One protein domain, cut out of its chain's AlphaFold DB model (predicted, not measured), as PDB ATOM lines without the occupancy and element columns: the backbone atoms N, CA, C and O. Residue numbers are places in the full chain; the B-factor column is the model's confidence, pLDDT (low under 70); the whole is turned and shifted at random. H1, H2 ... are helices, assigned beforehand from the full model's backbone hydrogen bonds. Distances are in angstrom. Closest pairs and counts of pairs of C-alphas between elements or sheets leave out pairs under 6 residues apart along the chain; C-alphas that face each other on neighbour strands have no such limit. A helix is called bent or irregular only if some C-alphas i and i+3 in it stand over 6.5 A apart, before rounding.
ATOM      1  N   PRO A 202     -13.415 -20.170  29.714       53.72
ATOM      2  CA  PRO A 202     -13.447 -19.039  28.781       53.72
ATOM      3  C   PRO A 202     -14.352 -19.311  27.570       53.72
ATOM      4  O   PRO A 202     -14.880 -18.384  26.963       53.72
ATOM      5  N   THR A 203     -14.550 -20.587  27.238       59.28
ATOM      6  CA  THR A 203     -15.459 -21.089  26.209       59.28
ATOM      7  C   THR A 203     -16.606 -21.849  26.868       59.28
ATOM      8  O   THR A 203     -16.398 -22.831  27.574       59.28
ATOM      9  N   MET A 204     -17.842 -21.417  26.619       65.44
ATOM     10  CA  MET A 204     -19.058 -22.074  27.121       65.44
ATOM     11  C   MET A 204     -19.487 -23.252  26.226       65.44
ATOM     12  O   MET A 204     -20.648 -23.354  25.835       65.44
ATOM     13  N   SER A 205     -18.550 -24.138  25.868       78.75
ATOM     14  CA  SER A 205     -18.897 -25.398  25.198       78.75
ATOM     15  C   SER A 205     -19.459 -26.404  26.211       78.75
ATOM     16  O   SER A 205     -19.147 -26.339  27.403       78.75
ATOM     17  N   PHE A 206     -20.282 -27.358  25.760       83.00
ATOM     18  CA  PHE A 206     -20.820 -28.395  26.651       83.00
ATOM     19  C   PHE A 206     -19.710 -29.234  27.306       83.00
ATOM     20  O   PHE A 206     -19.824 -29.585  28.479       83.00
ATOM     21  N   MET A 207     -18.619 -29.500  26.579       77.56
ATOM     22  CA  MET A 207     -17.481 -30.280  27.074       77.56
ATOM     23  C   MET A 207     -16.606 -29.491  28.053       77.56
ATOM     24  O   MET A 207     -16.255 -30.035  29.096       77.56
ATOM     25  N   ASP A 208     -16.302 -28.216  27.780       72.62
ATOM     26  CA  ASP A 208     -15.537 -27.368  28.710       72.62
ATOM     27  C   ASP A 208     -16.304 -27.151  30.022       72.62
ATOM     28  O   ASP A 208     -15.722 -27.195  31.107       72.62
ATOM     29  N   TYR A 209     -17.624 -26.956  29.927       83.69
ATOM     30  CA  TYR A 209     -18.504 -26.808  31.082       83.69
ATOM     31  C   TYR A 209     -18.618 -28.114  31.890       83.69
ATOM     32  O   TYR A 209     -18.447 -28.085  33.111       83.69
ATOM     33  N   LEU A 210     -18.845 -29.266  31.234       82.69
ATOM     34  CA  LEU A 210     -18.882 -30.569  31.914       82.69
ATOM     35  C   LEU A 210     -17.542 -30.876  32.595       82.69
ATOM     36  O   LEU A 210     -17.537 -31.225  33.775       82.69
ATOM     37  N   LEU A 211     -16.421 -30.674  31.891       77.94
ATOM     38  CA  LEU A 211     -15.078 -30.841  32.445       77.94
ATOM     39  C   LEU A 211     -14.888 -29.966  33.685       77.94
ATOM     40  O   LEU A 211     -14.522 -30.492  34.730       77.94
ATOM     41  N   HIS A 212     -15.176 -28.660  33.596       79.25
ATOM     42  CA  HIS A 212     -15.006 -27.710  34.703       79.25
ATOM     43  C   HIS A 212     -15.774 -28.138  35.958       79.25
ATOM     44  O   HIS A 212     -15.210 -28.128  37.053       79.25
ATOM     45  N   PHE A 213     -17.031 -28.565  35.811       83.69
ATOM     46  CA  PHE A 213     -17.852 -28.983  36.949       83.69
ATOM     47  C   PHE A 213     -17.496 -30.373  37.494       83.69
ATOM     48  O   PHE A 213     -17.472 -30.531  38.715       83.69
ATOM     49  N   LEU A 214     -17.140 -31.346  36.647       79.12
ATOM     50  CA  LEU A 214     -16.589 -32.641  37.083       79.12
ATOM     51  C   LEU A 214     -15.330 -32.455  37.934       79.12
ATOM     52  O   LEU A 214     -15.219 -32.979  39.045       79.12
ATOM     53  N   VAL A 215     -14.403 -31.657  37.407       69.19
ATOM     54  CA  VAL A 215     -13.135 -31.276  38.031       69.19
ATOM     55  C   VAL A 215     -13.378 -30.594  39.377       69.19
ATOM     56  O   VAL A 215     -12.915 -31.089  40.407       69.19
ATOM     57  N   LEU A 216     -14.161 -29.512  39.390       79.50
ATOM     58  CA  LEU A 216     -14.531 -28.781  40.602       79.50
ATOM     59  C   LEU A 216     -15.152 -29.711  41.651       79.50
ATOM     60  O   LEU A 216     -14.778 -29.667  42.828       79.50
ATOM     61  N   ARG A 217     -16.099 -30.559  41.236       82.00
ATOM     62  CA  ARG A 217     -16.860 -31.395  42.160       82.00
ATOM     63  C   ARG A 217     -15.998 -32.495  42.764       82.00
ATOM     64  O   ARG A 217     -15.929 -32.574  43.992       82.00
ATOM     65  N   ARG A 218     -15.280 -33.273  41.946       70.69
ATOM     66  CA  ARG A 218     -14.382 -34.348  42.411       70.69
ATOM     67  C   ARG A 218     -13.317 -33.801  43.366       70.69
ATOM     68  O   ARG A 218     -13.083 -34.380  44.423       70.69
ATOM     69  N   TRP A 219     -12.771 -32.616  43.090       69.75
ATOM     70  CA  TRP A 219     -11.775 -31.993  43.964       69.75
ATOM     71  C   TRP A 219     -12.340 -31.376  45.249       69.75
ATOM     72  O   TRP A 219     -11.664 -31.426  46.277       69.75
ATOM     73  N   SER A 220     -13.596 -30.912  45.248       77.62
ATOM     74  CA  SER A 220     -14.308 -30.534  46.483       77.62
ATOM     75  C   SER A 220     -14.587 -31.722  47.419       77.62
ATOM     76  O   SER A 220     -14.692 -31.541  48.631       77.62
ATOM     77  N   LEU A 221     -14.688 -32.939  46.864       69.06
ATOM     78  CA  LEU A 221     -14.845 -34.187  47.620       69.06
ATOM     79  C   LEU A 221     -13.492 -34.724  48.126       69.06
ATOM     80  O   LEU A 221     -13.422 -35.296  49.215       69.06
ATOM     81  N   VAL A 222     -12.410 -34.522  47.363       63.22
ATOM     82  CA  VAL A 222     -11.049 -34.950  47.735       63.22
ATOM     83  C   VAL A 222     -10.411 -34.035  48.790       63.22
ATOM     84  O   VAL A 222      -9.774 -34.553  49.708       63.22
ATOM     85  N   SER A 223     -10.582 -32.708  48.701       65.62
ATOM     86  CA  SER A 223      -9.962 -31.741  49.624       65.62
ATOM     87  C   SER A 223     -10.953 -30.738  50.221       65.62
ATOM     88  O   SER A 223     -11.617 -29.977  49.516       65.62
ATOM     89  N   LYS A 224     -10.978 -30.668  51.559       73.50
ATOM     90  CA  LYS A 224     -11.826 -29.735  52.320       73.50
ATOM     91  C   LYS A 224     -11.452 -28.265  52.095       73.50
ATOM     92  O   LYS A 224     -12.336 -27.415  52.122       73.50
ATOM     93  N   ASP A 225     -10.185 -27.971  51.803       68.38
ATOM     94  CA  ASP A 225      -9.689 -26.601  51.574       68.38
ATOM     95  C   ASP A 225     -10.102 -26.020  50.203       68.38
ATOM     96  O   ASP A 225      -9.865 -24.841  49.907       68.38
ATOM     97  N   LEU A 226     -10.726 -26.860  49.366       71.31
ATOM     98  CA  LEU A 226     -11.308 -26.531  48.063       71.31
ATOM     99  C   LEU A 226     -12.851 -26.565  48.078       71.31
ATOM    100  O   LEU A 226     -13.478 -26.248  47.070       71.31
ATOM    101  N   ALA A 227     -13.487 -26.921  49.201       80.56
ATOM    102  CA  ALA A 227     -14.945 -27.051  49.292       80.56
ATOM    103  C   ALA A 227     -15.701 -25.708  49.177       80.56
ATOM    104  O   ALA A 227     -16.883 -25.686  48.839       80.56
ATOM    105  N   ASP A 228     -15.031 -24.580  49.414       84.25
ATOM    106  CA  ASP A 228     -15.582 -23.233  49.222       84.25
ATOM    107  C   ASP A 228     -15.737 -22.849  47.739       84.25
ATOM    108  O   ASP A 228     -16.656 -22.107  47.389       84.25
ATOM    109  N   LEU A 229     -14.913 -23.403  46.842       81.94
ATOM    110  CA  LEU A 229     -14.993 -23.159  45.395       81.94
ATOM    111  C   LEU A 229     -16.325 -23.614  44.792       81.94
ATOM    112  O   LEU A 229     -16.780 -23.034  43.807       81.94
ATOM    113  N   VAL A 230     -16.970 -24.612  45.406       85.00
ATOM    114  CA  VAL A 230     -18.322 -25.068  45.051       85.00
ATOM    115  C   VAL A 230     -19.312 -23.905  45.139       85.00
ATOM    116  O   VAL A 230     -20.122 -23.730  44.237       85.00
ATOM    117  N   GLN A 231     -19.202 -23.072  46.183       84.12
ATOM    118  CA  GLN A 231     -20.044 -21.888  46.393       84.12
ATOM    119  C   GLN A 231     -19.682 -20.744  45.435       84.12
ATOM    120  O   GLN A 231     -20.572 -20.057  44.937       84.12
ATOM    121  N   VAL A 232     -18.389 -20.561  45.137       83.81
ATOM    122  CA  VAL A 232     -17.906 -19.547  44.177       83.81
ATOM    123  C   VAL A 232     -18.478 -19.794  42.774       83.81
ATOM    124  O   VAL A 232     -18.922 -18.855  42.113       83.81
ATOM    125  N   ASN A 233     -18.526 -21.056  42.340       84.69
ATOM    126  CA  ASN A 233     -18.916 -21.437  40.979       84.69
ATOM    127  C   ASN A 233     -20.426 -21.611  40.750       84.69
ATOM    128  O   ASN A 233     -20.829 -21.789  39.602       84.69
ATOM    129  N   LEU A 234     -21.284 -21.519  41.778       84.50
ATOM    130  CA  LEU A 234     -22.740 -21.665  41.585       84.50
ATOM    131  C   LEU A 234     -23.297 -20.674  40.549       84.50
ATOM    132  O   LEU A 234     -24.254 -20.993  39.856       84.50
ATOM    133  N   ASN A 235     -22.689 -19.487  40.436       81.69
ATOM    134  CA  ASN A 235     -23.119 -18.413  39.535       81.69
ATOM    135  C   ASN A 235     -22.647 -18.562  38.077       81.69
ATOM    136  O   ASN A 235     -23.053 -17.753  37.246       81.69
ATOM    137  N   VAL A 236     -21.793 -19.539  37.751       85.00
ATOM    138  CA  VAL A 236     -21.440 -19.823  36.350       85.00
ATOM    139  C   VAL A 236     -22.713 -20.289  35.641       85.00
ATOM    140  O   VAL A 236     -23.424 -21.136  36.176       85.00
ATOM    141  N   GLU A 237     -23.049 -19.753  34.471       84.56
ATOM    142  CA  GLU A 237     -24.255 -20.185  33.754       84.56
ATOM    143  C   GLU A 237     -23.982 -21.409  32.876       84.56
ATOM    144  O   GLU A 237     -22.966 -21.477  32.190       84.56
ATOM    145  N   ALA A 238     -24.902 -22.377  32.874       85.12
ATOM    146  CA  ALA A 238     -24.825 -23.511  31.961       85.12
ATOM    147  C   ALA A 238     -25.134 -23.101  30.509       85.12
ATOM    148  O   ALA A 238     -26.102 -22.358  30.291       85.12
ATOM    149  N   PRO A 239     -24.400 -23.629  29.509       85.06
ATOM    150  CA  PRO A 239     -24.685 -23.376  28.102       85.06
ATOM    151  C   PRO A 239     -26.118 -23.775  27.711       85.06
ATOM    152  O   PRO A 239     -26.683 -24.754  28.216       85.06
ATOM    153  N   LYS A 240     -26.726 -23.025  26.782       84.62
ATOM    154  CA  LYS A 240     -28.095 -23.283  26.302       84.62
ATOM    155  C   LYS A 240     -28.188 -24.702  25.728       84.62
ATOM    156  O   LYS A 240     -27.439 -25.045  24.828       84.62
ATOM    157  N   GLY A 241     -29.114 -25.509  26.245       84.31
ATOM    158  CA  GLY A 241     -29.309 -26.901  25.814       84.31
ATOM    159  C   GLY A 241     -28.520 -27.956  26.600       84.31
ATOM    160  O   GLY A 241     -28.843 -29.134  26.468       84.31
ATOM    161  N   PHE A 242     -27.583 -27.570  27.482       87.12
ATOM    162  CA  PHE A 242     -26.681 -28.506  28.174       87.12
ATOM    163  C   PHE A 242     -27.392 -29.677  28.873       87.12
ATOM    164  O   PHE A 242     -26.980 -30.815  28.706       87.12
ATOM    165  N   ILE A 243     -28.494 -29.441  29.599       85.56
ATOM    166  CA  ILE A 243     -29.259 -30.527  30.253       85.56
ATOM    167  C   ILE A 243     -29.849 -31.521  29.241       85.56
ATOM    168  O   ILE A 243     -29.925 -32.709  29.542       85.56
ATOM    169  N   SER A 244     -30.249 -31.069  28.048       84.19
ATOM    170  CA  SER A 244     -30.782 -31.953  27.001       84.19
ATOM    171  C   SER A 244     -29.673 -32.831  26.422       84.19
ATOM    172  O   SER A 244     -29.813 -34.050  26.402       84.19
ATOM    173  N   TRP A 245     -28.551 -32.207  26.052       88.25
ATOM    174  CA  TRP A 245     -27.328 -32.872  25.590       88.25
ATOM    175  C   TRP A 245     -26.794 -33.880  26.623       88.25
ATOM    176  O   TRP A 245     -26.462 -35.016  26.288       88.25
ATOM    177  N   LEU A 246     -26.790 -33.504  27.906       86.38
ATOM    178  CA  LEU A 246     -26.346 -34.374  28.992       86.38
ATOM    179  C   LEU A 246     -27.301 -35.560  29.180       86.38
ATOM    180  O   LEU A 246     -26.842 -36.687  29.301       86.38
ATOM    181  N   SER A 247     -28.619 -35.331  29.148       84.62
ATOM    182  CA  SER A 247     -29.640 -36.384  29.318       84.62
ATOM    183  C   SER A 247     -29.716 -37.374  28.148       84.62
ATOM    184  O   SER A 247     -30.291 -38.453  28.293       84.62
ATOM    185  N   GLU A 248     -29.182 -37.007  26.982       85.06
ATOM    186  CA  GLU A 248     -29.049 -37.891  25.822       85.06
ATOM    187  C   GLU A 248     -27.875 -38.868  25.989       85.06
ATOM    188  O   GLU A 248     -28.005 -40.056  25.684       85.06
ATOM    189  N   ARG A 249     -26.745 -38.379  26.516       83.38
ATOM    190  CA  ARG A 249     -25.495 -39.148  26.641       83.38
ATOM    191  C   ARG A 249     -25.399 -39.906  27.971       83.38
ATOM    192  O   ARG A 249     -25.002 -41.068  27.996       83.38
ATOM    193  N   TRP A 250     -25.844 -39.295  29.067       87.62
ATOM    194  CA  TRP A 250     -25.917 -39.899  30.397       87.62
ATOM    195  C   TRP A 250     -27.272 -40.588  30.601       87.62
ATOM    196  O   TRP A 250     -28.249 -39.984  31.043       87.62
ATOM    197  N   ARG A 251     -27.353 -41.884  30.274       78.88
ATOM    198  CA  ARG A 251     -28.614 -42.658  30.335       78.88
ATOM    199  C   ARG A 251     -29.241 -42.685  31.738       78.88
ATOM    200  O   ARG A 251     -30.467 -42.619  31.857       78.88
ATOM    201  N   ASN A 252     -28.389 -42.718  32.762       78.94
ATOM    202  CA  ASN A 252     -28.743 -42.800  34.180       78.94
ATOM    203  C   ASN A 252     -29.046 -41.422  34.806       78.94
ATOM    204  O   ASN A 252     -29.548 -41.348  35.926       78.94
ATOM    205  N   ALA A 253     -28.888 -40.321  34.050       76.00
ATOM    206  CA  ALA A 253     -29.206 -38.954  34.484       76.00
ATOM    207  C   ALA A 253     -30.591 -38.807  35.136       76.00
ATOM    208  O   ALA A 253     -30.797 -37.920  35.950       76.00
ATOM    209  N   ARG A 254     -31.552 -39.675  34.805       74.00
ATOM    210  CA  ARG A 254     -32.927 -39.676  35.338       74.00
ATOM    211  C   ARG A 254     -33.017 -39.886  36.853       74.00
ATOM    212  O   ARG A 254     -34.070 -39.598  37.423       74.00
ATOM    213  N   GLU A 255     -31.962 -40.419  37.464       79.81
ATOM    214  CA  GLU A 255     -31.902 -40.745  38.893       79.81
ATOM    215  C   GLU A 255     -31.224 -39.624  39.701       79.81
ATOM    216  O   GLU A 255     -31.627 -39.351  40.831       79.81
ATOM    217  N   HIS A 256     -30.294 -38.884  39.081       77.12
ATOM    218  CA  HIS A 256     -29.541 -37.788  39.710       77.12
ATOM    219  C   HIS A 256     -30.032 -36.379  39.311       77.12
ATOM    220  O   HIS A 256     -29.929 -35.433  40.091       77.12
ATOM    221  N   VAL A 257     -30.579 -36.213  38.101       74.56
ATOM    222  CA  VAL A 257     -31.131 -34.950  37.580       74.56
ATOM    223  C   VAL A 257     -32.622 -34.856  37.936       74.56
ATOM    224  O   VAL A 257     -33.395 -35.751  37.581       74.56
ATOM    225  N   PRO A 258     -33.083 -33.763  38.575       69.12
ATOM    226  CA  PRO A 258     -34.503 -33.535  38.818       69.12
ATOM    227  C   PRO A 258     -35.335 -33.623  37.532       69.12
ATOM    228  O   PRO A 258     -35.040 -32.960  36.540       69.12
ATOM    229  N   GLN A 259     -36.435 -34.380  37.577       63.25
ATOM    230  CA  GLN A 259     -37.335 -34.622  36.433       63.25
ATOM    231  C   GLN A 259     -38.050 -33.355  35.907       63.25
ATOM    232  O   GLN A 259     -38.751 -33.396  34.892       63.25
ATOM    233  N   ASP A 260     -37.899 -32.229  36.604       61.66
ATOM    234  CA  ASP A 260     -38.483 -30.939  36.266       61.66
ATOM    235  C   ASP A 260     -37.675 -30.261  35.143       61.66
ATOM    236  O   ASP A 260     -36.573 -29.748  35.348       61.66
ATOM    237  N   LYS A 261     -38.248 -30.234  33.932       55.69
ATOM    238  CA  LYS A 261     -37.625 -29.736  32.685       55.69
ATOM    239  C   LYS A 261     -37.297 -28.228  32.679       55.69
ATOM    240  O   LYS A 261     -36.966 -27.672  31.633       55.69
ATOM    241  N   SER A 262     -37.436 -27.545  33.814       58.81
ATOM    242  CA  SER A 262     -37.275 -26.096  33.976       58.81
ATOM    243  C   SER A 262     -35.892 -25.652  34.484       58.81
ATOM    244  O   SER A 262     -35.662 -24.450  34.646       58.81
ATOM    245  N   LEU A 263     -34.949 -26.579  34.708       65.44
ATOM    246  CA  LEU A 263     -33.567 -26.260  35.093       65.44
ATOM    247  C   LEU A 263     -32.850 -25.454  33.991       65.44
ATOM    248  O   LEU A 263     -32.553 -25.964  32.913       65.44
ATOM    249  N   LYS A 264     -32.568 -24.175  34.273       66.88
ATOM    250  CA  LYS A 264     -31.896 -23.227  33.368       66.88
ATOM    251  C   LYS A 264     -30.800 -22.449  34.100       66.88
ATOM    252  O   LYS A 264     -30.950 -22.147  35.286       66.88
ATOM    253  N   GLY A 265     -29.736 -22.100  33.370       67.81
ATOM    254  CA  GLY A 265     -28.628 -21.268  33.854       67.81
ATOM    255  C   GLY A 265     -28.063 -21.770  35.184       67.81
ATOM    256  O   GLY A 265     -27.815 -22.963  35.346       67.81
ATOM    257  N   ARG A 266     -27.936 -20.857  36.151       72.88
ATOM    258  CA  ARG A 266     -27.482 -21.092  37.534       72.88
ATOM    259  C   ARG A 266     -27.973 -22.402  38.185       72.88
ATOM    260  O   ARG A 266     -27.185 -23.082  38.832       72.88
ATOM    261  N   ARG A 267     -29.241 -22.801  37.998       79.25
ATOM    262  CA  ARG A 267     -29.797 -24.023  38.630       79.25
ATOM    263  C   ARG A 267     -29.148 -25.323  38.147       79.25
ATOM    264  O   ARG A 267     -29.167 -26.319  38.863       79.25
ATOM    265  N   VAL A 268     -28.591 -25.320  36.939       85.25
ATOM    266  CA  VAL A 268     -27.838 -26.455  36.391       85.25
ATOM    267  C   VAL A 268     -26.474 -26.548  37.071       85.25
ATOM    268  O   VAL A 268     -26.076 -27.625  37.492       85.25
ATOM    269  N   SER A 269     -25.804 -25.418  37.282       86.62
ATOM    270  CA  SER A 269     -24.538 -25.341  38.020       86.62
ATOM    271  C   SER A 269     -24.705 -25.719  39.491       86.62
ATOM    272  O   SER A 269     -23.880 -26.443  40.040       86.62
ATOM    273  N   GLU A 270     -25.810 -25.304  40.118       85.38
ATOM    274  CA  GLU A 270     -26.203 -25.750  41.461       85.38
ATOM    275  C   GLU A 270     -26.415 -27.272  41.517       85.38
ATOM    276  O   GLU A 270     -25.917 -27.910  42.445       85.38
ATOM    277  N   LEU A 271     -27.056 -27.871  40.503       86.75
ATOM    278  CA  LEU A 271     -27.180 -29.326  40.383       86.75
ATOM    279  C   LEU A 271     -25.810 -30.007  40.246       86.75
ATOM    280  O   LEU A 271     -25.498 -30.875  41.058       86.75
ATOM    281  N   MET A 272     -24.978 -29.588  39.286       87.19
ATOM    282  CA  MET A 272     -23.645 -30.161  39.041       87.19
ATOM    283  C   MET A 272     -22.732 -30.062  40.280       87.19
ATOM    284  O   MET A 272     -21.995 -30.995  40.595       87.19
ATOM    285  N   CYS A 273     -22.826 -28.964  41.039       87.69
ATOM    286  CA  CYS A 273     -22.151 -28.791  42.329       87.69
ATOM    287  C   CYS A 273     -22.738 -29.642  43.473       87.69
ATOM    288  O   CYS A 273     -22.062 -29.834  44.486       87.69
ATOM    289  N   SER A 274     -23.978 -30.124  43.351       87.12
ATOM    290  CA  SER A 274     -24.663 -30.918  44.383       87.12
ATOM    291  C   SER A 274     -24.476 -32.429  44.242       87.12
ATOM    292  O   SER A 274     -24.596 -33.124  45.251       87.12
ATOM    293  N   LEU A 275     -24.137 -32.917  43.039       86.81
ATOM    294  CA  LEU A 275     -23.989 -34.342  42.710       86.81
ATOM    295  C   LEU A 275     -23.172 -35.112  43.756       86.81
ATOM    296  O   LEU A 275     -22.180 -34.604  44.283       86.81
ATOM    297  N   ASP A 276     -23.587 -36.334  44.067       86.06
ATOM    298  CA  ASP A 276     -22.830 -37.260  44.912       86.06
ATOM    299  C   ASP A 276     -21.584 -37.814  44.186       86.06
ATOM    300  O   ASP A 276     -21.212 -37.360  43.103       86.06
ATOM    301  N   LYS A 277     -20.867 -38.749  44.822       79.50
ATOM    302  CA  LYS A 277     -19.661 -39.343  44.231       79.50
ATOM    303  C   LYS A 277     -19.990 -40.232  43.022       79.50
ATOM    304  O   LYS A 277     -19.249 -40.199  42.047       79.50
ATOM    305  N   GLU A 278     -21.072 -40.995  43.106       80.69
ATOM    306  CA  GLU A 278     -21.474 -42.009  42.126       80.69
ATOM    307  C   GLU A 278     -21.869 -41.334  40.805       80.69
ATOM    308  O   GLU A 278     -21.277 -41.610  39.763       80.69
ATOM    309  N   ALA A 279     -22.710 -40.299  40.879       81.44
ATOM    310  CA  ALA A 279     -23.063 -39.438  39.751       81.44
ATOM    311  C   ALA A 279     -21.853 -38.750  39.090       81.44
ATOM    312  O   ALA A 279     -21.842 -38.519  37.882       81.44
ATOM    313  N   VAL A 280     -20.831 -38.389  39.875       78.31
ATOM    314  CA  VAL A 280     -19.590 -37.778  39.361       78.31
ATOM    315  C   VAL A 280     -18.713 -38.804  38.645       78.31
ATOM    316  O   VAL A 280     -17.990 -38.428  37.726       78.31
ATOM    317  N   GLU A 281     -18.771 -40.077  39.033       73.81
ATOM    318  CA  GLU A 281     -18.031 -41.156  38.373       73.81
ATOM    319  C   GLU A 281     -18.724 -41.579  37.072       73.81
ATOM    320  O   GLU A 281     -18.073 -41.560  36.028       73.81
ATOM    321  N   GLU A 282     -20.050 -41.753  37.066       77.88
ATOM    322  CA  GLU A 282     -20.799 -41.968  35.816       77.88
ATOM    323  C   GLU A 282     -20.623 -40.819  34.808       77.88
ATOM    324  O   GLU A 282     -20.527 -41.039  33.599       77.88
ATOM    325  N   LEU A 283     -20.557 -39.568  35.279       79.88
ATOM    326  CA  LEU A 283     -20.309 -38.425  34.402       79.88
ATOM    327  C   LEU A 283     -18.875 -38.364  33.865       79.88
ATOM    328  O   LEU A 283     -18.675 -37.793  32.792       79.88
ATOM    329  N   ILE A 284     -17.891 -38.952  34.554       71.75
ATOM    330  CA  ILE A 284     -16.534 -39.123  34.010       71.75
ATOM    331  C   ILE A 284     -16.551 -40.160  32.886       71.75
ATOM    332  O   ILE A 284     -15.939 -39.909  31.850       71.75
ATOM    333  N   ASP A 285     -17.321 -41.242  33.018       67.62
ATOM    334  CA  ASP A 285     -17.504 -42.223  31.941       67.62
ATOM    335  C   ASP A 285     -18.248 -41.630  30.736       67.62
ATOM    336  O   ASP A 285     -17.892 -41.889  29.586       67.62
ATOM    337  N   VAL A 286     -19.252 -40.778  30.963       69.94
ATOM    338  CA  VAL A 286     -19.935 -40.043  29.881       69.94
ATOM    339  C   VAL A 286     -18.990 -39.032  29.222       69.94
ATOM    340  O   VAL A 286     -18.988 -38.903  27.996       69.94
ATOM    341  N   PHE A 287     -18.162 -38.330  29.998       70.50
ATOM    342  CA  PHE A 287     -17.173 -37.387  29.473       70.50
ATOM    343  C   PHE A 287     -16.064 -38.095  28.679       70.50
ATOM    344  O   PHE A 287     -15.707 -37.634  27.592       70.50
ATOM    345  N   SER A 288     -15.564 -39.238  29.159       61.16
ATOM    346  CA  SER A 288     -14.557 -40.037  28.455       61.16
ATOM    347  C   SER A 288     -15.128 -40.618  27.157       61.16
ATOM    348  O   SER A 288     -14.488 -40.487  26.115       61.16
ATOM    349  N   GLN A 289     -16.361 -41.138  27.159       64.19
ATOM    350  CA  GLN A 289     -17.073 -41.541  25.936       64.19
ATOM    351  C   GLN A 289     -17.196 -40.377  24.941       64.19
ATOM    352  O   GLN A 289     -16.918 -40.553  23.756       64.19
ATOM    353  N   CYS A 290     -17.536 -39.170  25.413       63.22
ATOM    354  CA  CYS A 290     -17.609 -37.983  24.556       63.22
ATOM    355  C   CYS A 290     -16.255 -37.606  23.929       63.22
ATOM    356  O   CYS A 290     -16.235 -37.159  22.783       63.22
ATOM    357  N   LEU A 291     -15.137 -37.791  24.642       60.72
ATOM    358  CA  LEU A 291     -13.795 -37.573  24.088       60.72
ATOM    359  C   LEU A 291     -13.435 -38.613  23.017       60.72
ATOM    360  O   LEU A 291     -12.936 -38.232  21.962       60.72
ATOM    361  N   HIS A 292     -13.727 -39.897  23.252       51.03
ATOM    362  CA  HIS A 292     -13.445 -40.969  22.286       51.03
ATOM    363  C   HIS A 292     -14.362 -40.923  21.052       51.03
ATOM    364  O   HIS A 292     -13.963 -41.353  19.978       51.03
ATOM    365  N   SER A 293     -15.560 -40.332  21.155       52.56
ATOM    366  CA  SER A 293     -16.414 -40.035  19.992       52.56
ATOM    367  C   SER A 293     -15.935 -38.851  19.129       52.56
ATOM    368  O   SER A 293     -16.626 -38.467  18.186       52.56
TER     369      SER A 293
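Overview. This is residues 202 to 293 of the 917 residues of an uncharacterized protein of Elysia chlorotica (UniProt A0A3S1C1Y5). Two long helices, H1 and H6, pack side by side and run opposite ways, and the shorter H2 and H5, themselves a touching pair, pack on H1, H2 at residues 216 to 220 and H5 at residues 213 to 217. H3 lies crosswise near the start of H1, with the tiny H4 after it. The printed part has 92 residues with six named helices, H1 to H6, and no named strand, an all helix class. It is compact, with a radius of gyration of the C-alphas of 12.4 A and spans of 34 by 28 by 27 A.

Arrangement. H1, residues 206 to 222, is the hub. With residues 216 to 220 alone it touches H2, residues 229 to 235, in a helical hairpin; the closest C-alphas, Leu 216 and Val 230, are 6.9 A apart. H3, residues 242 to 249, is close to but not clearly touching H1, about perpendicular at 86 degrees, C-alphas 206 and 242 being closest at 6.1 A. H4, residues 253 to 256, only just touches H3, and only at the corner, with 3 pairs of C-alphas within 8 A, the closest being Ser 247 and Ala 253 at 5.8 A. H5, residues 266 to 274, touches H2 at a shallow tilt of 22 degrees, opposite ways, with the C-alphas of Leu 234 and Glu 270 closest at 5.4 A. H5 also touches H1, with residues 213 to 217 of H1 alone; the C-alphas of Arg 217 and Cys 273 are closest, at 5.9 A. H6, residues 277 to 293, touches H1 at a shallow tilt of 34 degrees, only just short of steep, opposite ways; the C-alphas of Leu 214 and Val 280 are closest, at 6.4 A. H2 and H6 are apart. In H1, H3, H5 and H6 every O i to N i+4 pair is within hydrogen-bond range; in H2 1 of 3 is, beside 1 of 4 O i to N i+3 pairs, and H4 is too short for an O i to N i+4 pair.

Along the chain. H1 begins at C-alpha 206 (-20.820, -28.395, 26.651) and is 24.1 A long. H2 is irregular: C-alphas 232 and 235 are 7.1 A apart. H6 is 24.5 A long and ends at C-alpha 293 (-16.414, -40.035, 19.992).

Size, cuts and confidence. The C-alphas farthest apart, Asp 225 and Ser 293, are 35.0 A apart. The printed part has no cut and no long link. Mean pLDDT of the printed part is 76.4; residues under 70 include 202 to 204, 258 to 265 and 288 to 293.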